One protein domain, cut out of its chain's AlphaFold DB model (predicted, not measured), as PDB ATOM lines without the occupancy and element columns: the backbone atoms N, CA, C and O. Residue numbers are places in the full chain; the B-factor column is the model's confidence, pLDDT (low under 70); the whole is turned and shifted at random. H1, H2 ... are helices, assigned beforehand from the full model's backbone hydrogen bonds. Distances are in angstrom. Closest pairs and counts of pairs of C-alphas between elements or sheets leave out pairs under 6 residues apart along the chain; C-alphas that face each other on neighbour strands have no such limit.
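This is residues 17 to 178 of the 192 residues of the protein "Putative small integral membrane protein" of Klugiella xanthotipulae (UniProt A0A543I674). Four long helices, H1, H3, H4 and H5, form an up-and-down bundle, each against the one before it, with short H2 and a loop, residues 54 to 79, at one end. The printed part has 162 residues, five named helices and no named strand: all helix. This rod, 61 by 29 by 20 A, is only just compact, close to loose, with radius of gyration of the C-alphas 17.8 A.

Start at H1, residues 17 to 40, which touches H3, residues 80 to 111, closest at C-alphas 28 and 101, 4.9 A. H2, residues 42 to 53, touches residues 80 to 87 of H3 alone, closest at C-alphas 50 and 83, 6.0 A. H4, residues 117 to 146, forms hairpins with H3 and H5, residues 158 to 176. Every O i to N i+4 pair is within hydrogen-bond range except in H4, 24 of 26.

Find C-alpha 17 at (161.298, 118.125, 146.439), beginning H1; H3 runs 46.4 A from first to last C-alpha; H5 ends with C-alpha 176 at (151.056, 119.403, 144.286).

Links H2 to H3 and H4 to H5 are long; no printed residue is under 70 in pLDDT.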
ATOM      1  N   PRO A  17     161.127 117.291 145.245       91.50
ATOM      2  CA  PRO A  17     161.298 118.125 146.439       91.50
ATOM      3  C   PRO A  17     162.254 119.302 146.220       91.50
ATOM      4  O   PRO A  17     161.997 120.411 146.688       91.50
ATOM      5  N   LEU A  18     163.349 119.077 145.487       93.31
ATOM      6  CA  LEU A  18     164.325 120.123 145.191       93.31
ATOM      7  C   LEU A  18     163.724 121.177 144.255       93.31
ATOM      8  O   LEU A  18     163.829 122.367 144.541       93.31
ATOM      9  N   VAL A  19     163.033 120.746 143.193       95.75
ATOM     10  CA  VAL A  19     162.336 121.649 142.257       95.75
ATOM     11  C   VAL A  19     161.305 122.503 142.998       95.75
ATOM     12  O   VAL A  19     161.323 123.725 142.877       95.75
ATOM     13  N   ALA A  20     160.461 121.883 143.828       96.31
ATOM     14  CA  ALA A  20     159.456 122.586 144.621       96.31
ATOM     15  C   ALA A  20     160.086 123.602 145.591       96.31
ATOM     16  O   ALA A  20     159.567 124.709 145.745       96.31
ATOM     17  N   THR A  21     161.230 123.263 146.193       96.94
ATOM     18  CA  THR A  21     161.978 124.167 147.081       96.94
ATOM     19  C   THR A  21     162.516 125.378 146.330       96.94
ATOM     20  O   THR A  21     162.316 126.506 146.777       96.94
ATOM     21  N   VAL A  22     163.174 125.157 145.188       97.88
ATOM     22  CA  VAL A  22     163.761 126.230 144.373       97.88
ATOM     23  C   VAL A  22     162.671 127.164 143.865       97.88
ATOM     24  O   VAL A  22     162.784 128.371 144.043       97.88
ATOM     25  N   PHE A  23     161.582 126.627 143.313       98.56
ATOM     26  CA  PHE A  23     160.478 127.449 142.821       98.56
ATOM     27  C   PHE A  23     159.744 128.187 143.946       98.56
ATOM     28  O   PHE A  23     159.386 129.349 143.769       98.56
ATOM     29  N   THR A  24     159.566 127.569 145.118       98.69
ATOM     30  CA  THR A  24     159.002 128.264 146.290       98.69
ATOM     31  C   THR A  24     159.919 129.406 146.732       98.69
ATOM     32  O   THR A  24     159.453 130.529 146.891       98.69
ATOM     33  N   GLY A  25     161.224 129.150 146.882       98.69
ATOM     34  CA  GLY A  25     162.203 130.169 147.276       98.69
ATOM     35  C   GLY A  25     162.359 131.292 146.253       98.69
ATOM     36  O   GLY A  25     162.479 132.449 146.637       98.69
ATOM     37  N   MET A  26     162.288 130.974 144.960       98.75
ATOM     38  CA  MET A  26     162.297 131.966 143.886       98.75
ATOM     39  C   MET A  26     161.078 132.892 143.976       98.75
ATOM     40  O   MET A  26     161.248 134.106 143.946       98.75
ATOM     41  N   ASN A  27     159.869 132.343 144.154       98.81
ATOM     42  CA  ASN A  27     158.664 133.154 144.366       98.81
ATOM     43  C   ASN A  27     158.756 133.988 145.655       98.81
ATOM     44  O   ASN A  27     158.372 135.152 145.647       98.81
ATOM     45  N   ALA A  28     159.307 133.424 146.738       98.88
ATOM     46  CA  ALA A  28     159.536 134.152 147.986       98.88
ATOM     47  C   ALA A  28     160.436 135.377 147.764       98.88
ATOM     48  O   ALA A  28     160.096 136.477 148.194       98.88
ATOM     49  N   LEU A  29     161.558 135.199 147.059       98.81
ATOM     50  CA  LEU A  29     162.494 136.278 146.751       98.81
ATOM     51  C   LEU A  29     161.853 137.342 145.858       98.81
ATOM     52  O   LEU A  29     161.913 138.518 146.197       98.81
ATOM     53  N   ILE A  30     161.222 136.930 144.754       98.56
ATOM     54  CA  ILE A  30     160.540 137.847 143.831       98.56
ATOM     55  C   ILE A  30     159.534 138.703 144.598       98.56
ATOM     56  O   ILE A  30     159.597 139.925 144.530       98.56
ATOM     57  N   LEU A  31     158.649 138.077 145.374       98.44
ATOM     58  CA  LEU A  31     157.576 138.798 146.046       98.44
ATOM     59  C   LEU A  31     158.080 139.682 147.189       98.44
ATOM     60  O   LEU A  31     157.531 140.752 147.418       98.44
ATOM     61  N   THR A  32     159.162 139.275 147.858       98.81
ATOM     62  CA  THR A  32     159.845 140.126 148.843       98.81
ATOM     63  C   THR A  32     160.393 141.388 148.185       98.81
ATOM     64  O   THR A  32     160.242 142.471 148.739       98.81
ATOM     65  N   LEU A  33     161.011 141.267 147.005       98.62
ATOM     66  CA  LEU A  33     161.542 142.415 146.268       98.62
ATOM     67  C   LEU A  33     160.429 143.322 145.733       98.62
ATOM     68  O   LEU A  33     160.586 144.537 145.779       98.62
ATOM     69  N   ILE A  34     159.304 142.753 145.286       98.19
ATOM     70  CA  ILE A  34     158.123 143.524 144.870       98.19
ATOM     71  C   ILE A  34     157.562 144.317 146.057       98.19
ATOM     72  O   ILE A  34     157.458 145.537 145.977       98.19
ATOM     73  N   ALA A  35     157.292 143.649 147.185       98.56
ATOM     74  CA  ALA A  35     156.786 144.308 148.390       98.56
ATOM     75  C   ALA A  35     157.759 145.384 148.899       98.56
ATOM     76  O   ALA A  35     157.348 146.482 149.258       98.56
ATOM     77  N   PHE A  36     159.064 145.093 148.893       98.62
ATOM     78  CA  PHE A  36     160.092 146.065 149.254       98.62
ATOM     79  C   PHE A  36     160.084 147.282 148.321       98.62
ATOM     80  O   PHE A  36     160.145 148.411 148.807       98.62
ATOM     81  N   GLY A  37     159.969 147.073 147.007       98.19
ATOM     82  CA  GLY A  37     159.857 148.150 146.024       98.19
ATOM     83  C   GLY A  37     158.632 149.025 146.283       98.19
ATOM     84  O   GLY A  37     158.778 150.234 146.422       98.19
ATOM     85  N   ASN A  38     157.462 148.418 146.485       98.12
ATOM     86  CA  ASN A  38     156.237 149.159 146.793       98.12
ATOM     87  C   ASN A  38     156.303 149.923 148.130       98.12
ATOM     88  O   ASN A  38     155.657 150.950 148.284       98.12
ATOM     89  N   ILE A  39     157.080 149.455 149.110       98.25
ATOM     90  CA  ILE A  39     157.242 150.161 150.393       98.25
ATOM     91  C   ILE A  39     158.251 151.313 150.287       98.25
ATOM     92  O   ILE A  39     158.076 152.342 150.936       98.25
ATOM     93  N   THR A  40     159.339 151.126 149.536       98.19
ATOM     94  CA  THR A  40     160.489 152.050 149.546       98.19
ATOM     95  C   THR A  40     160.484 153.065 148.413       98.19
ATOM     96  O   THR A  40     160.963 154.178 148.608       98.19
ATOM     97  N   ASP A  41     159.915 152.712 147.264       97.06
ATOM     98  CA  ASP A  41     159.676 153.593 146.122       97.06
ATOM     99  C   ASP A  41     158.173 153.893 146.029       97.06
ATOM    100  O   ASP A  41     157.477 153.487 145.096       97.06
ATOM    101  N   TRP A  42     157.660 154.527 147.087       95.81
ATOM    102  CA  TRP A  42     156.230 154.768 147.265       95.81
ATOM    103  C   TRP A  42     155.644 155.576 146.110       95.81
ATOM    104  O   TRP A  42     154.675 155.134 145.509       95.81
ATOM    105  N   ASP A  43     156.228 156.731 145.779       96.31
ATOM    106  CA  ASP A  43     155.632 157.681 144.831       96.31
ATOM    107  C   ASP A  43     155.467 157.073 143.431       96.31
ATOM    108  O   ASP A  43     154.390 157.162 142.846       96.31
ATOM    109  N   THR A  44     156.482 156.360 142.933       94.62
ATOM    110  CA  THR A  44     156.439 155.717 141.610       94.62
ATOM    111  C   THR A  44     155.337 154.658 141.523       94.62
ATOM    112  O   THR A  44     154.574 154.599 140.555       94.62
ATOM    113  N   ASN A  45     155.240 153.801 142.540       96.25
ATOM    114  CA  ASN A  45     154.287 152.691 142.552       96.25
ATOM    115  C   ASN A  45     152.867 153.156 142.922       96.25
ATOM    116  O   ASN A  45     151.879 152.626 142.404       96.25
ATOM    117  N   TRP A  46     152.755 154.184 143.760       96.62
ATOM    118  CA  TRP A  46     151.511 154.889 144.037       96.62
ATOM    119  C   TRP A  46     150.949 155.524 142.767       96.62
ATOM    120  O   TRP A  46     149.782 155.293 142.446       96.62
ATOM    121  N   ASP A  47     151.770 156.254 142.009       94.88
ATOM    122  CA  ASP A  47     151.348 156.879 140.755       94.88
ATOM    123  C   ASP A  47     150.838 155.834 139.759       94.88
ATOM    124  O   ASP A  47     149.821 156.055 139.097       94.88
ATOM    125  N   PHE A  48     151.469 154.659 139.690       94.38
ATOM    126  CA  PHE A  48     150.958 153.546 138.890       94.38
ATOM    127  C   PHE A  48     149.534 153.138 139.311       94.38
ATOM    128  O   PHE A  48     148.623 153.141 138.478       94.38
ATOM    129  N   VAL A  49     149.301 152.835 140.595       95.88
ATOM    130  CA  VAL A  49     147.982 152.377 141.081       95.88
ATOM    131  C   VAL A  49     146.923 153.468 140.963       95.88
ATOM    132  O   VAL A  49     145.803 153.193 140.521       95.88
ATOM    133  N   ARG A  50     147.276 154.709 141.298       96.00
ATOM    134  CA  ARG A  50     146.417 155.884 141.143       96.00
ATOM    135  C   ARG A  50     145.936 156.027 139.703       96.00
ATOM    136  O   ARG A  50     144.746 156.240 139.476       96.00
ATOM    137  N   ASN A  51     146.839 155.894 138.736       93.81
ATOM    138  CA  ASN A  51     146.497 156.031 137.325       93.81
ATOM    139  C   ASN A  51     145.641 154.871 136.806       93.81
ATOM    140  O   ASN A  51     144.724 155.114 136.018       93.81
ATOM    141  N   VAL A  52     145.891 153.640 137.264       95.19
ATOM    142  CA  VAL A  52     145.056 152.473 136.933       95.19
ATOM    143  C   VAL A  52     143.646 152.653 137.492       95.19
ATOM    144  O   VAL A  52     142.678 152.637 136.736       95.19
ATOM    145  N   MET A  53     143.509 152.897 138.797       96.81
ATOM    146  CA  MET A  53     142.199 153.035 139.442       96.81
ATOM    147  C   MET A  53     141.435 154.270 138.955       96.81
ATOM    148  O   MET A  53     140.218 154.223 138.792       96.81
ATOM    149  N   GLY A  54     142.143 155.369 138.700       95.31
ATOM    150  CA  GLY A  54     141.581 156.587 138.124       95.31
ATOM    151  C   GLY A  54     141.324 156.507 136.619       95.31
ATOM    152  O   GLY A  54     140.821 157.484 136.068       95.31
ATOM    153  N   MET A  55     141.684 155.397 135.960       94.62
ATOM    154  CA  MET A  55     141.541 155.175 134.516       94.62
ATOM    155  C   MET A  55     142.110 156.332 133.677       94.62
ATOM    156  O   MET A  55     141.563 156.706 132.646       94.62
ATOM    157  N   GLN A  56     143.227 156.919 134.114       88.44
ATOM    158  CA  GLN A  56     143.782 158.137 133.504       88.44
ATOM    159  C   GLN A  56     144.443 157.894 132.138       88.44
ATOM    160  O   GLN A  56     144.760 158.851 131.437       88.44
ATOM    161  N   TYR A  57     144.627 156.628 131.753       82.12
ATOM    162  CA  TYR A  57     145.245 156.214 130.492       82.12
ATOM    163  C   TYR A  57     144.335 155.314 129.641       82.12
ATOM    164  O   TYR A  57     144.813 154.520 128.827       82.12
ATOM    165  N   THR A  58     143.012 155.413 129.802       76.69
ATOM    166  CA  THR A  58     142.023 154.747 128.925       76.69
ATOM    167  C   THR A  58     141.864 155.479 127.591       76.69
ATOM    168  O   THR A  58     140.768 155.733 127.103       76.69
ATOM    169  N   ASN A  59     143.001 155.822 126.998       77.94
ATOM    170  CA  ASN A  59     143.151 156.705 125.848       77.94
ATOM    171  C   ASN A  59     144.250 156.216 124.882       77.94
ATOM    172  O   ASN A  59     144.769 156.998 124.089       77.94
ATOM    173  N   PHE A  60     144.630 154.932 124.957       78.69
ATOM    174  CA  PHE A  60     145.578 154.273 124.046       78.69
ATOM    175  C   PHE A  60     146.913 155.016 123.854       78.69
ATOM    176  O   PHE A  60     147.431 155.120 122.743       78.69
ATOM    177  N   GLY A  61     147.489 155.508 124.954       73.44
ATOM    178  CA  GLY A  61     148.831 156.096 124.963       73.44
ATOM    179  C   GLY A  61     148.887 157.611 124.771       73.44
ATOM    180  O   GLY A  61     149.976 158.135 124.547       73.44
ATOM    181  N   GLN A  62     147.756 158.318 124.868       80.56
ATOM    182  CA  GLN A  62     147.767 159.774 125.044       80.56
ATOM    183  C   GLN A  62     148.135 160.169 126.483       80.56
ATOM    184  O   GLN A  62     148.141 159.338 127.396       80.56
ATOM    185  N   ASP A  63     148.425 161.456 126.682       80.44
ATOM    186  CA  ASP A  63     148.733 162.015 128.000       80.44
ATOM    187  C   ASP A  63     147.611 161.744 129.010       80.44
ATOM    188  O   ASP A  63     146.430 161.674 128.658       80.44
ATOM    189  N   ALA A  64     147.986 161.599 130.283       83.38
ATOM    190  CA  ALA A  64     147.053 161.290 131.362       83.38
ATOM    191  C   ALA A  64     145.868 162.273 131.376       83.38
ATOM    192  O   ALA A  64     146.058 163.489 131.373       83.38
ATOM    193  N   GLY A  65     144.644 161.748 131.403       82.50
ATOM    194  CA  GLY A  65     143.421 162.551 131.479       82.50
ATOM    195  C   GLY A  65     142.945 163.160 130.152       82.50
ATOM    196  O   GLY A  65     141.896 163.803 130.128       82.50
ATOM    197  N   ILE A  66     143.664 162.956 129.044       85.00
ATOM    198  CA  ILE A  66     143.304 163.476 127.716       85.00
ATOM    199  C   ILE A  66     142.661 162.374 126.873       85.00
ATOM    200  O   ILE A  66     143.147 161.249 126.857       85.00
ATOM    201  N   GLY A  67     141.575 162.685 126.156       83.44
ATOM    202  CA  GLY A  67     140.989 161.759 125.174       83.44
ATOM    203  C   GLY A  67     140.481 160.439 125.768       83.44
ATOM    204  O   GLY A  67     140.513 159.418 125.085       83.44
ATOM    205  N   LEU A  68     140.059 160.456 127.038       87.62
ATOM    206  CA  LEU A  68     139.533 159.282 127.735       87.62
ATOM    207  C   LEU A  68     138.259 158.771 127.055       87.62
ATOM    208  O   LEU A  68     137.410 159.565 126.644       87.62
ATOM    209  N   ASP A  69     138.116 157.451 126.978       87.62
ATOM    210  CA  ASP A  69     136.935 156.799 126.414       87.62
ATOM    211  C   ASP A  69     135.722 156.944 127.363       87.62
ATOM    212  O   ASP A  69     135.687 156.303 128.420       87.62
ATOM    213  N   PRO A  70     134.712 157.777 127.033       89.19
ATOM    214  CA  PRO A  70     133.600 158.061 127.938       89.19
ATOM    215  C   PRO A  70     132.741 156.826 128.241       89.19
ATOM    216  O   PRO A  70     132.105 156.788 129.297       89.19
ATOM    217  N   ASP A  71     132.760 155.804 127.380       90.94
ATOM    218  CA  ASP A  71     131.942 154.598 127.532       90.94
ATOM    219  C   ASP A  71     132.432 153.697 128.680       90.94
ATOM    220  O   ASP A  71     131.690 152.849 129.179       90.94
ATOM    221  N   VAL A  72     133.671 153.904 129.142       91.44
ATOM    222  CA  VAL A  72     134.314 153.122 130.214       91.44
ATOM    223  C   VAL A  72     134.666 153.968 131.438       91.44
ATOM    224  O   VAL A  72     135.066 153.447 132.468       91.44
ATOM    225  N   MET A  73     134.497 155.290 131.403       94.19
ATOM    226  CA  MET A  73     134.869 156.117 132.563       94.19
ATOM    227  C   MET A  73     133.914 155.982 133.759       94.19
ATOM    228  O   MET A  73     134.251 156.408 134.862       94.19
ATOM    229  N   TRP A  74     132.739 155.364 133.589       94.94
ATOM    230  CA  TRP A  74     131.727 155.234 134.649       94.94
ATOM    231  C   TRP A  74     132.166 154.375 135.848       94.94
ATOM    232  O   TRP A  74     131.563 154.472 136.916       94.94
ATOM    233  N   HIS A  75     133.202 153.549 135.690       94.94
ATOM    234  CA  HIS A  75     133.740 152.664 136.728       94.94
ATOM    235  C   HIS A  75     135.142 153.067 137.210       94.94
ATOM    236  O   HIS A  75     135.769 152.333 137.982       94.94
ATOM    237  N   ALA A  76     135.607 154.257 136.822       95.75
ATOM    238  CA  ALA A  76     136.813 154.855 137.370       95.75
ATOM    239  C   ALA A  76     136.619 155.222 138.851       95.75
ATOM    240  O   ALA A  76     135.580 155.741 139.266       95.75
ATOM    241  N   VAL A  77     137.652 155.006 139.661       96.88
ATOM    242  CA  VAL A  77     137.682 155.406 141.071       96.88
ATOM    243  C   VAL A  77     138.504 156.683 141.182       96.88
ATOM    244  O   VAL A  77     139.726 156.624 141.203       96.88
ATOM    245  N   ALA A  78     137.843 157.841 141.259       92.62
ATOM    246  CA  ALA A  78     138.506 159.151 141.337       92.62
ATOM    247  C   ALA A  78     138.833 159.611 142.774       92.62
ATOM    248  O   ALA A  78     139.569 160.576 142.966       92.62
ATOM    249  N   LEU A  79     138.273 158.948 143.792       95.88
ATOM    250  CA  LEU A  79     138.503 159.307 145.192       95.88
ATOM    251  C   LEU A  79     139.863 158.786 145.663       95.88
ATOM    252  O   LEU A  79     140.031 157.588 145.890       95.88
ATOM    253  N   GLU A  80     140.794 159.710 145.883       96.12
ATOM    254  CA  GLU A  80     142.153 159.419 146.348       96.12
ATOM    255  C   GLU A  80     142.204 158.526 147.606       96.12
ATOM    256  O   GLU A  80     142.951 157.550 147.593       96.12
ATOM    257  N   PRO A  81     141.367 158.713 148.651       97.31
ATOM    258  CA  PRO A  81     141.399 157.817 149.809       97.31
ATOM    259  C   PRO A  81     141.098 156.348 149.470       97.31
ATOM    260  O   PRO A  81     141.699 155.449 150.056       97.31
ATOM    261  N   LEU A  82     140.198 156.082 148.514       97.25
ATOM    262  CA  LEU A  82     139.893 154.713 148.081       97.25
ATOM    263  C   LEU A  82     141.055 154.103 147.297       97.25
ATOM    264  O   LEU A  82     141.348 152.917 147.449       97.25
ATOM    265  N   GLN A  83     141.733 154.917 146.493       97.75
ATOM    266  CA  GLN A  83     142.926 154.507 145.765       97.75
ATOM    267  C   GLN A  83     144.072 154.171 146.730       97.75
ATOM    268  O   GLN A  83     144.692 153.117 146.596       97.75
ATOM    269  N   VAL A  84     144.303 155.001 147.755       98.00
ATOM    270  CA  VAL A  84     145.316 154.753 148.797       98.00
ATOM    271  C   VAL A  84     145.018 153.458 149.554       98.00
ATOM    272  O   VAL A  84     145.922 152.653 149.770       98.00
ATOM    273  N   ILE A  85     143.754 153.208 149.917       98.19
ATOM    274  CA  ILE A  85     143.344 151.940 150.546       98.19
ATOM    275  C   ILE A  85     143.651 150.752 149.627       98.19
ATOM    276  O   ILE A  85     144.180 149.743 150.096       98.19
ATOM    277  N   GLY A  86     143.353 150.872 148.330       97.44
ATOM    278  CA  GLY A  86     143.679 149.849 147.335       97.44
ATOM    279  C   GLY A  86     145.179 149.564 147.271       97.44
ATOM    280  O   GLY A  86     145.591 148.407 147.362       97.44
ATOM    281  N   TYR A  87     145.999 150.614 147.201       98.31
ATOM    282  CA  TYR A  87     147.452 150.490 147.131       98.31
ATOM    283  C   TYR A  87     148.058 149.863 148.396       98.31
ATOM    284  O   TYR A  87     148.828 148.905 148.310       98.31
ATOM    285  N   ILE A  88     147.636 150.309 149.582       98.44
ATOM    286  CA  ILE A  88     148.039 149.690 150.854       98.44
ATOM    287  C   ILE A  88     147.602 148.220 150.903       98.44
ATOM    288  O   ILE A  88     148.357 147.367 151.370       98.44
ATOM    289  N   GLY A  89     146.407 147.901 150.398       98.56
ATOM    290  CA  GLY A  89     145.911 146.529 150.300       98.56
ATOM    291  C   GLY A  89     146.829 145.620 149.478       98.56
ATOM    292  O   GLY A  89     147.107 144.498 149.906       98.56
ATOM    293  N   ILE A  90     147.350 146.118 148.351       98.38
ATOM    294  CA  ILE A  90     148.340 145.411 147.521       98.38
ATOM    295  C   ILE A  90     149.616 145.152 148.330       98.38
ATOM    296  O   ILE A  90     150.020 143.997 148.462       98.38
ATOM    297  N   ILE A  91     150.189 146.187 148.956       98.62
ATOM    298  CA  ILE A  91     151.422 146.072 149.759       98.62
ATOM    299  C   ILE A  91     151.265 145.039 150.877       98.62
ATOM    300  O   ILE A  91     152.139 144.193 151.088       98.62
ATOM    301  N   VAL A  92     150.149 145.090 151.608       98.75
ATOM    302  CA  VAL A  92     149.865 144.149 152.697       98.75
ATOM    303  C   VAL A  92     149.755 142.727 152.155       98.75
ATOM    304  O   VAL A  92     150.363 141.816 152.721       98.75
ATOM    305  N   ALA A  93     149.028 142.520 151.054       98.69
ATOM    306  CA  ALA A  93     148.868 141.200 150.453       98.69
ATOM    307  C   ALA A  93     150.209 140.617 149.981       98.69
ATOM    308  O   ALA A  93     150.524 139.467 150.299       98.69
ATOM    309  N   GLU A  94     151.026 141.410 149.286       98.69
ATOM    310  CA  GLU A  94     152.360 141.014 148.826       98.69
ATOM    311  C   GLU A  94     153.292 140.698 149.997       98.69
ATOM    312  O   GLU A  94     153.957 139.662 149.995       98.69
ATOM    313  N   THR A  95     153.288 141.537 151.035       98.81
ATOM    314  CA  THR A  95     154.108 141.341 152.238       98.81
ATOM    315  C   THR A  95     153.718 140.056 152.967       98.81
ATOM    316  O   THR A  95     154.583 139.250 153.323       98.81
ATOM    317  N   VAL A  96     152.418 139.813 153.162       98.88
ATOM    318  CA  VAL A  96     151.915 138.580 153.789       98.88
ATOM    319  C   VAL A  96     152.308 137.362 152.960       98.88
ATOM    320  O   VAL A  96     152.841 136.392 153.502       98.88
ATOM    321  N   ALA A  97     152.098 137.409 151.647       98.81
ATOM    322  CA  ALA A  97     152.452 136.318 150.753       98.81
ATOM    323  C   ALA A  97     153.967 136.041 150.748       98.81
ATOM    324  O   ALA A  97     154.374 134.877 150.804       98.81
ATOM    325  N   ALA A  98     154.801 137.084 150.774       98.81
ATOM    326  CA  ALA A  98     156.253 136.963 150.861       98.81
ATOM    327  C   ALA A  98     156.670 136.266 152.163       98.81
ATOM    328  O   ALA A  98     157.421 135.291 152.126       98.81
ATOM    329  N   ILE A  99     156.119 136.683 153.309       98.88
ATOM    330  CA  ILE A  99     156.381 136.051 154.611       98.88
ATOM    331  C   ILE A  99     155.965 134.574 154.599       98.88
ATOM    332  O   ILE A  99     156.744 133.710 155.010       98.88
ATOM    333  N   VAL A 100     154.765 134.259 154.103       98.88
ATOM    334  CA  VAL A 100     154.257 132.878 154.007       98.88
ATOM    335  C   VAL A 100     155.186 132.010 153.152       98.88
ATOM    336  O   VAL A 100     155.508 130.885 153.544       98.88
ATOM    337  N   LEU A 101     155.671 132.530 152.021       98.88
ATOM    338  CA  LEU A 101     156.592 131.814 151.136       98.88
ATOM    339  C   LEU A 101     157.997 131.672 151.730       98.88
ATOM    340  O   LEU A 101     158.592 130.605 151.596       98.88
ATOM    341  N   ILE A 102     158.508 132.671 152.454       98.88
ATOM    342  CA  ILE A 102     159.770 132.559 153.203       98.88
ATOM    343  C   ILE A 102     159.660 131.444 154.247       98.88
ATOM    344  O   ILE A 102     160.539 130.579 154.339       98.88
ATOM    345  N   VAL A 103     158.560 131.413 155.007       98.81
ATOM    346  CA  VAL A 103     158.285 130.336 155.966       98.81
ATOM    347  C   VAL A 103     158.238 128.988 155.246       98.81
ATOM    348  O   VAL A 103     158.878 128.038 155.706       98.81
ATOM    349  N   ALA A 104     157.558 128.895 154.101       98.56
ATOM    350  CA  ALA A 104     157.521 127.682 153.287       98.56
ATOM    351  C   ALA A 104     158.929 127.228 152.861       98.56
ATOM    352  O   ALA A 104     159.275 126.058 153.041       98.56
ATOM    353  N   THR A 105     159.779 128.138 152.379       98.56
ATOM    354  CA  THR A 105     161.173 127.847 152.008       98.56
ATOM    355  C   THR A 105     161.976 127.324 153.194       98.56
ATOM    356  O   THR A 105     162.671 126.314 153.070       98.56
ATOM    357  N   VAL A 106     161.843 127.928 154.376       98.38
ATOM    358  CA  VAL A 106     162.500 127.423 155.593       98.38
ATOM    359  C   VAL A 106     162.008 126.013 155.935       98.38
ATOM    360  O   VAL A 106     162.814 125.153 156.299       98.38
ATOM    361  N   LYS A 107     160.706 125.734 155.794       97.00
ATOM    362  CA  LYS A 107     160.140 124.394 156.020       97.00
ATOM    363  C   LYS A 107     160.678 123.368 155.020       97.00
ATOM    364  O   LYS A 107     160.991 122.256 155.440       97.00
ATOM    365  N   TRP A 108     160.860 123.733 153.751       95.75
ATOM    366  CA  TRP A 108     161.527 122.881 152.759       95.75
ATOM    367  C   TRP A 108     162.953 122.522 153.186       95.75
ATOM    368  O   TRP A 108     163.314 121.345 153.224       95.75
ATOM    369  N   LEU A 109     163.746 123.518 153.591       95.31
ATOM    370  CA  LEU A 109     165.121 123.304 154.049       95.31
ATOM    371  C   LEU A 109     165.191 122.405 155.290       95.31
ATOM    372  O   LEU A 109     166.081 121.559 155.393       95.31
ATOM    373  N   ARG A 110     164.242 122.543 156.223       94.06
ATOM    374  CA  ARG A 110     164.134 121.659 157.395       94.06
ATOM    375  C   ARG A 110     163.713 120.238 157.019       94.06
ATOM    376  O   ARG A 110     164.241 119.287 157.590       94.06
ATOM    377  N   ALA A 111     162.841 120.068 156.026       91.44
ATOM    378  CA  ALA A 111     162.423 118.746 155.561       91.44
ATOM    379  C   ALA A 111     163.590 117.935 154.967       91.44
ATOM    380  O   ALA A 111     163.719 116.732 155.218       91.44
ATOM    381  N   PHE A 112     164.540 118.587 154.288       90.25
ATOM    382  CA  PHE A 112     165.781 117.919 153.871       90.25
ATOM    383  C   PHE A 112     166.682 117.488 155.039       90.25
ATOM    384  O   PHE A 112     167.508 116.595 154.858       90.25
ATOM    385  N   ARG A 113     166.514 118.081 156.227       88.69
ATOM    386  CA  ARG A 113     167.281 117.777 157.447       88.69
ATOM    387  C   ARG A 113     166.603 116.773 158.383       88.69
ATOM    388  O   ARG A 113     167.187 116.435 159.404       88.69
ATOM    389  N   GLY A 114     165.405 116.291 158.052       84.12
ATOM    390  CA  GLY A 114     164.717 115.260 158.836       84.12
ATOM    391  C   GLY A 114     163.221 115.497 159.028       84.12
ATOM    392  O   GLY A 114     162.503 114.527 159.253       84.12
ATOM    393  N   ASP A 115     162.733 116.731 158.868       86.38
ATOM    394  CA  ASP A 115     161.299 117.035 158.983       86.38
ATOM    395  C   ASP A 115     160.477 116.442 157.821       86.38
ATOM    396  O   ASP A 115     161.007 115.982 156.806       86.38
ATOM    397  N   THR A 116     159.149 116.462 157.965       87.81
ATOM    398  CA  THR A 116     158.204 116.025 156.927       87.81
ATOM    399  C   THR A 116     158.031 117.091 155.844       87.81
ATOM    400  O   THR A 116     157.877 118.274 156.164       87.81
ATOM    401  N   PHE A 117     157.903 116.686 154.578       91.06
ATOM    402  CA  PHE A 117     157.610 117.612 153.475       91.06
ATOM    403  C   PHE A 117     156.178 118.176 153.495       91.06
ATOM    404  O   PHE A 117     155.930 119.216 152.890       91.06
ATOM    405  N   GLN A 118     155.238 117.547 154.213       93.00
ATOM    406  CA  GLN A 118     153.828 117.956 154.208       93.00
ATOM    407  C   GLN A 118     153.620 119.403 154.675       93.00
ATOM    408  O   GLN A 118     152.896 120.163 154.035       93.00
ATOM    409  N   SER A 119     154.296 119.815 155.753       94.00
ATOM    410  CA  SER A 119     154.218 121.204 156.216       94.00
ATOM    411  C   SER A 119     154.763 122.172 155.166       94.00
ATOM    412  O   SER A 119     154.153 123.210 154.950       94.00
ATOM    413  N   ALA A 120     155.878 121.852 154.504       95.81
ATOM    414  CA  ALA A 120     156.447 122.721 153.475       95.81
ATOM    415  C   ALA A 120     155.478 122.900 152.297       95.81
ATOM    416  O   ALA A 120     155.242 124.022 151.862       95.81
ATOM    417  N   ARG A 121     154.835 121.810 151.859       96.69
ATOM    418  CA  ARG A 121     153.830 121.829 150.788       96.69
ATOM    419  C   ARG A 121     152.617 122.687 151.136       96.69
ATOM    420  O   ARG A 121     152.229 123.517 150.324       96.69
ATOM    421  N   ASN A 122     152.052 122.535 152.334       97.19
ATOM    422  CA  ASN A 122     150.882 123.314 152.750       97.19
ATOM    423  C   ASN A 122     151.180 124.821 152.769       97.19
ATOM    424  O   ASN A 122     150.400 125.609 152.239       97.19
ATOM    425  N   TRP A 123     152.326 125.214 153.338       98.50
ATOM    426  CA  TRP A 123     152.750 126.615 153.379       98.50
ATOM    427  C   TRP A 123     153.072 127.160 151.979       98.50
ATOM    428  O   TRP A 123     152.663 128.274 151.661       98.50
ATOM    429  N   SER A 124     153.726 126.369 151.119       98.62
ATOM    430  CA  SER A 124     153.941 126.730 149.713       98.62
ATOM    431  C   SER A 124     152.616 126.957 148.991       98.62
ATOM    432  O   SER A 124     152.440 128.003 148.381       98.62
ATOM    433  N   THR A 125     151.667 126.021 149.076       98.62
ATOM    434  CA  THR A 125     150.360 126.153 148.414       98.62
ATOM    435  C   THR A 125     149.623 127.404 148.890       98.62
ATOM    436  O   THR A 125     149.121 128.150 148.056       98.62
ATOM    437  N   ALA A 126     149.610 127.683 150.198       98.69
ATOM    438  CA  ALA A 126     148.984 128.889 150.734       98.69
ATOM    439  C   ALA A 126     149.620 130.173 150.168       98.69
ATOM    440  O   ALA A 126     148.912 131.032 149.648       98.69
ATOM    441  N   GLY A 127     150.950 130.286 150.211       98.75
ATOM    442  CA  GLY A 127     151.660 131.465 149.708       98.75
ATOM    443  C   GLY A 127     151.530 131.652 148.196       98.75
ATOM    444  O   GLY A 127     151.328 132.764 147.718       98.75
ATOM    445  N   LEU A 128     151.585 130.564 147.428       98.88
ATOM    446  CA  LEU A 128     151.445 130.614 145.974       98.88
ATOM    447  C   LEU A 128     150.010 130.955 145.544       98.88
ATOM    448  O   LEU A 128     149.831 131.661 144.556       98.88
ATOM    449  N   LEU A 129     148.989 130.513 146.287       98.75
ATOM    450  CA  LEU A 129     147.608 130.940 146.041       98.75
ATOM    451  C   LEU A 129     147.413 132.432 146.320       98.75
ATOM    452  O   LEU A 129     146.660 133.076 145.595       98.75
ATOM    453  N   LEU A 130     148.119 133.007 147.298       98.75
ATOM    454  CA  LEU A 130     148.110 134.459 147.482       98.75
ATOM    455  C   LEU A 130     148.687 135.183 146.256       98.75
ATOM    456  O   LEU A 130     148.107 136.177 145.837       98.75
ATOM    457  N   ILE A 131     149.742 134.662 145.614       98.81
ATOM    458  CA  ILE A 131     150.241 135.213 144.337       98.81
ATOM    459  C   ILE A 131     149.166 135.127 143.243       98.81
ATOM    460  O   ILE A 131     148.975 136.089 142.502       98.81
ATOM    461  N   VAL A 132     148.432 134.012 143.150       98.62
ATOM    462  CA  VAL A 132     147.316 133.874 142.195       98.62
ATOM    463  C   VAL A 132     146.231 134.920 142.457       98.62
ATOM    464  O   VAL A 132     145.723 135.520 141.512       98.62
ATOM    465  N   VAL A 133     145.898 135.185 143.720       98.69
ATOM    466  CA  VAL A 133     144.938 136.235 144.085       98.69
ATOM    467  C   VAL A 133     145.478 137.618 143.720       98.69
ATOM    468  O   VAL A 133     144.779 138.382 143.065       98.69
ATOM    469  N   ILE A 134     146.721 137.936 144.080       98.62
ATOM    470  CA  ILE A 134     147.320 139.252 143.820       98.62
ATOM    471  C   ILE A 134     147.418 139.504 142.314       98.62
ATOM    472  O   ILE A 134     146.815 140.445 141.809       98.62
ATOM    473  N   PHE A 135     148.125 138.655 141.566       98.50
ATOM    474  CA  PHE A 135     148.405 138.931 140.156       98.50
ATOM    475  C   PHE A 135     147.304 138.450 139.217       98.50
ATOM    476  O   PHE A 135     147.017 139.122 138.235       98.50
ATOM    477  N   GLY A 136     146.654 137.323 139.506       98.31
ATOM    478  CA  GLY A 136     145.549 136.825 138.686       98.31
ATOM    479  C   GLY A 136     144.275 137.640 138.888       98.31
ATOM    480  O   GLY A 136     143.734 138.191 137.934       98.31
ATOM    481  N   ILE A 137     143.796 137.749 140.129       98.06
ATOM    482  CA  ILE A 137     142.557 138.492 140.406       98.06
ATOM    483  C   ILE A 137     142.836 139.996 140.448       98.06
ATOM    484  O   ILE A 137     142.177 140.751 139.741       98.06
ATOM    485  N   GLY A 138     143.816 140.439 141.236       97.88
ATOM    486  CA  GLY A 138     144.108 141.864 141.401       97.88
ATOM    487  C   GLY A 138     144.610 142.528 140.119       97.88
ATOM    488  O   GLY A 138     144.023 143.507 139.672       97.88
ATOM    489  N   PHE A 139     145.661 141.998 139.490       97.44
ATOM    490  CA  PHE A 139     146.258 142.658 138.321       97.44
ATOM    491  C   PHE A 139     145.617 142.271 136.989       97.44
ATOM    492  O   PHE A 139     145.325 143.172 136.213       97.44
ATOM    493  N   LEU A 140     145.393 140.987 136.688       97.81
ATOM    494  CA  LEU A 140     144.831 140.604 135.384       97.81
ATOM    495  C   LEU A 140     143.324 140.876 135.305       97.81
ATOM    496  O   LEU A 140     142.880 141.535 134.371       97.81
ATOM    497  N   ALA A 141     142.532 140.407 136.273       97.94
ATOM    498  CA  ALA A 141     141.078 140.577 136.212       97.94
ATOM    499  C   ALA A 141     140.630 141.997 136.605       97.94
ATOM    500  O   ALA A 141     139.892 142.638 135.863       97.94
ATOM    501  N   VAL A 142     141.071 142.511 137.756       97.50
ATOM    502  CA  VAL A 142     140.645 143.837 138.232       97.50
ATOM    503  C   VAL A 142     141.436 144.953 137.539       97.50
ATOM    504  O   VAL A 142     140.841 145.822 136.913       97.50
ATOM    505  N   GLY A 143     142.767 144.935 137.578       96.06
ATOM    506  CA  GLY A 143     143.582 145.933 136.876       96.06
ATOM    507  C   GLY A 143     143.372 145.889 135.359       96.06
ATOM    508  O   GLY A 143     143.013 146.886 134.739       96.06
ATOM    509  N   GLY A 144     143.569 144.715 134.764       95.19
ATOM    510  CA  GLY A 144     143.479 144.483 133.328       95.19
ATOM    511  C   GLY A 144     142.081 144.713 132.788       95.19
ATOM    512  O   GLY A 144     141.898 145.623 131.991       95.19
ATOM    513  N   GLU A 145     141.101 143.917 133.210       95.50
ATOM    514  CA  GLU A 145     139.775 143.944 132.584       95.50
ATOM    515  C   GLU A 145     138.850 145.015 133.164       95.50
ATOM    516  O   GLU A 145     138.230 145.755 132.399       95.50
ATOM    517  N   TRP A 146     138.763 145.151 134.493       96.31
ATOM    518  CA  TRP A 146     137.882 146.165 135.088       96.31
ATOM    519  C   TRP A 146     138.406 147.587 134.875       96.31
ATOM    520  O   TRP A 146     137.635 148.451 134.480       96.31
ATOM    521  N   PHE A 147     139.695 147.849 135.098       95.81
ATOM    522  CA  PHE A 147     140.277 149.189 134.915       95.81
ATOM    523  C   PHE A 147     140.898 149.421 133.532       95.81
ATOM    524  O   PHE A 147     141.417 150.504 133.265       95.81
ATOM    525  N   GLN A 148     140.841 148.432 132.635       94.00
ATOM    526  CA  GLN A 148     141.394 148.521 131.280       94.00
ATOM    527  C   GLN A 148     142.880 148.901 131.241       94.00
ATOM    528  O   GLN A 148     143.340 149.576 130.316       94.00
ATOM    529  N   MET A 149     143.659 148.428 132.219       93.62
ATOM    530  CA  MET A 149     145.097 148.693 132.339       93.62
ATOM    531  C   MET A 149     145.881 148.327 131.066       93.62
ATOM    532  O   MET A 149     146.886 148.961 130.752       93.62
ATOM    533  N   TRP A 150     145.396 147.354 130.288       91.38
ATOM    534  CA  TRP A 150     145.997 146.961 129.011       91.38
ATOM    535  C   TRP A 150     145.958 148.055 127.928       91.38
ATOM    536  O   TRP A 150     146.728 147.969 126.972       91.38
ATOM    537  N   ARG A 151     145.095 149.076 128.056       88.88
ATOM    538  CA  ARG A 151     145.042 150.231 127.136       88.88
ATOM    539  C   ARG A 151     146.154 151.246 127.386       88.88
ATOM    540  O   ARG A 151     146.462 152.035 126.496       88.88
ATOM    541  N   SER A 152     146.743 151.241 128.580       81.88
ATOM    542  CA  SER A 152     147.829 152.153 128.917       81.88
ATOM    543  C   SER A 152     149.146 151.681 128.306       81.88
ATOM    544  O   SER A 152     149.427 150.483 128.242       81.88
ATOM    545  N   VAL A 153     149.979 152.631 127.881       76.56
ATOM    546  CA  VAL A 153     151.369 152.364 127.474       76.56
ATOM    547  C   VAL A 153     152.322 152.533 128.663       76.56
ATOM    548  O   VAL A 153     153.291 151.791 128.784       76.56
ATOM    549  N   SER A 154     152.038 153.484 129.557       75.19
ATOM    550  CA  SER A 154     152.891 153.847 130.697       75.19
ATOM    551  C   SER A 154     152.526 153.126 131.997       75.19
ATOM    552  O   SER A 154     153.408 152.800 132.783       75.19
ATOM    553  N   ALA A 155     151.244 152.845 132.224       80.44
ATOM    554  CA  ALA A 155     150.727 152.193 133.423       80.44
ATOM    555  C   ALA A 155     150.142 150.822 133.072       80.44
ATOM    556  O   ALA A 155     148.966 150.561 133.301       80.44
ATOM    557  N   ASN A 156     150.958 149.945 132.479       89.31
ATOM    558  CA  ASN A 156     150.540 148.603 132.082       89.31
ATOM    559  C   ASN A 156     151.299 147.515 132.847       89.31
ATOM    560  O   ASN A 156     152.440 147.180 132.534       89.31
ATOM    561  N   GLY A 157     150.635 146.939 133.848       92.00
ATOM    562  CA  GLY A 157     151.174 145.852 134.667       92.00
ATOM    563  C   GLY A 157     150.889 144.439 134.143       92.00
ATOM    564  O   GLY A 157     151.213 143.478 134.841       92.00
ATOM    565  N   MET A 158     150.280 144.272 132.961       94.25
ATOM    566  CA  MET A 158     149.780 142.965 132.496       94.25
ATOM    567  C   MET A 158     150.901 141.953 132.263       94.25
ATOM    568  O   MET A 158     150.808 140.802 132.689       94.25
ATOM    569  N   GLU A 159     151.979 142.377 131.601       94.94
ATOM    570  CA  GLU A 159     153.102 141.490 131.312       94.94
ATOM    571  C   GLU A 159     153.842 141.053 132.594       94.94
ATOM    572  O   GLU A 159     154.024 139.843 132.778       94.94
ATOM    573  N   PRO A 160     154.220 141.958 133.521       95.12
ATOM    574  CA  PRO A 160     154.730 141.559 134.831       95.12
ATOM    575  C   PRO A 160     153.787 140.605 135.576       95.12
ATOM    576  O   PRO A 160     154.227 139.546 136.031       95.12
ATOM    577  N   ALA A 161     152.489 140.920 135.639       97.50
ATOM    578  CA  ALA A 161     151.503 140.093 136.331       97.50
ATOM    579  C   ALA A 161     151.430 138.672 135.757       97.50
ATOM    580  O   ALA A 161     151.474 137.697 136.511       97.50
ATOM    581  N   LEU A 162     151.400 138.532 134.427       97.75
ATOM    582  CA  LEU A 162     151.395 137.227 133.769       97.75
ATOM    583  C   LEU A 162     152.682 136.441 134.048       97.75
ATOM    584  O   LEU A 162     152.618 135.234 134.299       97.75
ATOM    585  N   ARG A 163     153.848 137.100 134.045       97.75
ATOM    586  CA  ARG A 163     155.136 136.462 134.371       97.75
ATOM    587  C   ARG A 163     155.126 135.901 135.796       97.75
ATOM    588  O   ARG A 163     155.443 134.724 135.982       97.75
ATOM    589  N   TYR A 164     154.718 136.692 136.789       98.19
ATOM    590  CA  TYR A 164     154.674 136.252 138.189       98.19
ATOM    591  C   TYR A 164     153.629 135.156 138.420       98.19
ATOM    592  O   TYR A 164     153.932 134.138 139.048       98.19
ATOM    593  N   LEU A 165     152.438 135.298 137.831       98.38
ATOM    594  CA  LEU A 165     151.397 134.273 137.874       98.38
ATOM    595  C   LEU A 165     151.877 132.950 137.266       98.38
ATOM    596  O   LEU A 165     151.633 131.884 137.831       98.38
ATOM    597  N   THR A 166     152.587 133.004 136.140       98.50
ATOM    598  CA  THR A 166     153.123 131.816 135.464       98.50
ATOM    599  C   THR A 166     154.130 131.088 136.353       98.50
ATOM    600  O   THR A 166     154.018 129.878 136.566       98.50
ATOM    601  N   VAL A 167     155.087 131.819 136.928       98.31
ATOM    602  CA  VAL A 167     156.115 131.247 137.809       98.31
ATOM    603  C   VAL A 167     155.495 130.619 139.065       98.31
ATOM    604  O   VAL A 167     155.893 129.518 139.464       98.31
ATOM    605  N   ALA A 168     154.488 131.260 139.658       98.69
ATOM    606  CA  ALA A 168     153.753 130.696 140.787       98.69
ATOM    607  C   ALA A 168     152.885 129.492 140.398       98.69
ATOM    608  O   ALA A 168     152.805 128.526 141.158       98.69
ATOM    609  N   SER A 169     152.290 129.496 139.205       98.44
ATOM    610  CA  SER A 169     151.479 128.376 138.709       98.44
ATOM    611  C   SER A 169     152.326 127.124 138.499       98.44
ATOM    612  O   SER A 169     151.946 126.039 138.941       98.44
ATOM    613  N   PHE A 170     153.525 127.258 137.921       98.38
ATOM    614  CA  PHE A 170     154.469 126.140 137.836       98.38
ATOM    615  C   PHE A 170     154.878 125.633 139.221       98.38
ATOM    616  O   PHE A 170     154.891 124.424 139.458       98.38
ATOM    617  N   ALA A 171     155.151 126.540 140.162       98.50
ATOM    618  CA  ALA A 171     155.454 126.162 141.539       98.50
ATOM    619  C   ALA A 171     154.293 125.387 142.192       98.50
ATOM    620  O   ALA A 171     154.537 124.362 142.831       98.50
ATOM    621  N   LEU A 172     153.038 125.814 141.986       98.31
ATOM    622  CA  LEU A 172     151.843 125.120 142.478       98.31
ATOM    623  C   LEU A 172     151.757 123.705 141.916       98.31
ATOM    624  O   LEU A 172     151.519 122.768 142.679       98.31
ATOM    625  N   VAL A 173     152.001 123.540 140.615       98.12
ATOM    626  CA  VAL A 173     152.052 122.218 139.981       98.12
ATOM    627  C   VAL A 173     153.129 121.363 140.644       98.12
ATOM    628  O   VAL A 173     152.824 120.278 141.129       98.12
ATOM    629  N   PHE A 174     154.369 121.843 140.764       96.25
ATOM    630  CA  PHE A 174     155.459 121.050 141.348       96.25
ATOM    631  C   PHE A 174     155.223 120.665 142.813       96.25
ATOM    632  O   PHE A 174     155.531 119.543 143.214       96.25
ATOM    633  N   VAL A 175     154.651 121.567 143.609       96.44
ATOM    634  CA  VAL A 175     154.319 121.319 145.021       96.44
ATOM    635  C   VAL A 175     153.186 120.292 145.165       96.44
ATOM    636  O   VAL A 175     153.163 119.527 146.137       96.44
ATOM    637  N   ASN A 176     152.251 120.248 144.213       94.56
ATOM    638  CA  ASN A 176     151.056 119.403 144.286       94.56
ATOM    639  C   ASN A 176     151.128 118.122 143.447       94.56
ATOM    640  O   ASN A 176     150.292 117.239 143.631       94.56
ATOM    641  N   LEU A 177     152.149 117.964 142.601       94.00
ATOM    642  CA  LEU A 177     152.390 116.725 141.871       94.00
ATOM    643  C   LEU A 177     152.588 115.542 142.840       94.00
ATOM    644  O   LEU A 177     153.343 115.658 143.814       94.00
ATOM    645  N   PRO A 178     151.954 114.381 142.589       87.50
ATOM    646  CA  PRO A 178     152.168 113.185 143.391       87.50
ATOM    647  C   PRO A 178     153.639 112.751 143.386       87.50
ATOM    648  O   PRO A 178     154.286 112.695 142.341       87.50
TER     649      PRO A 178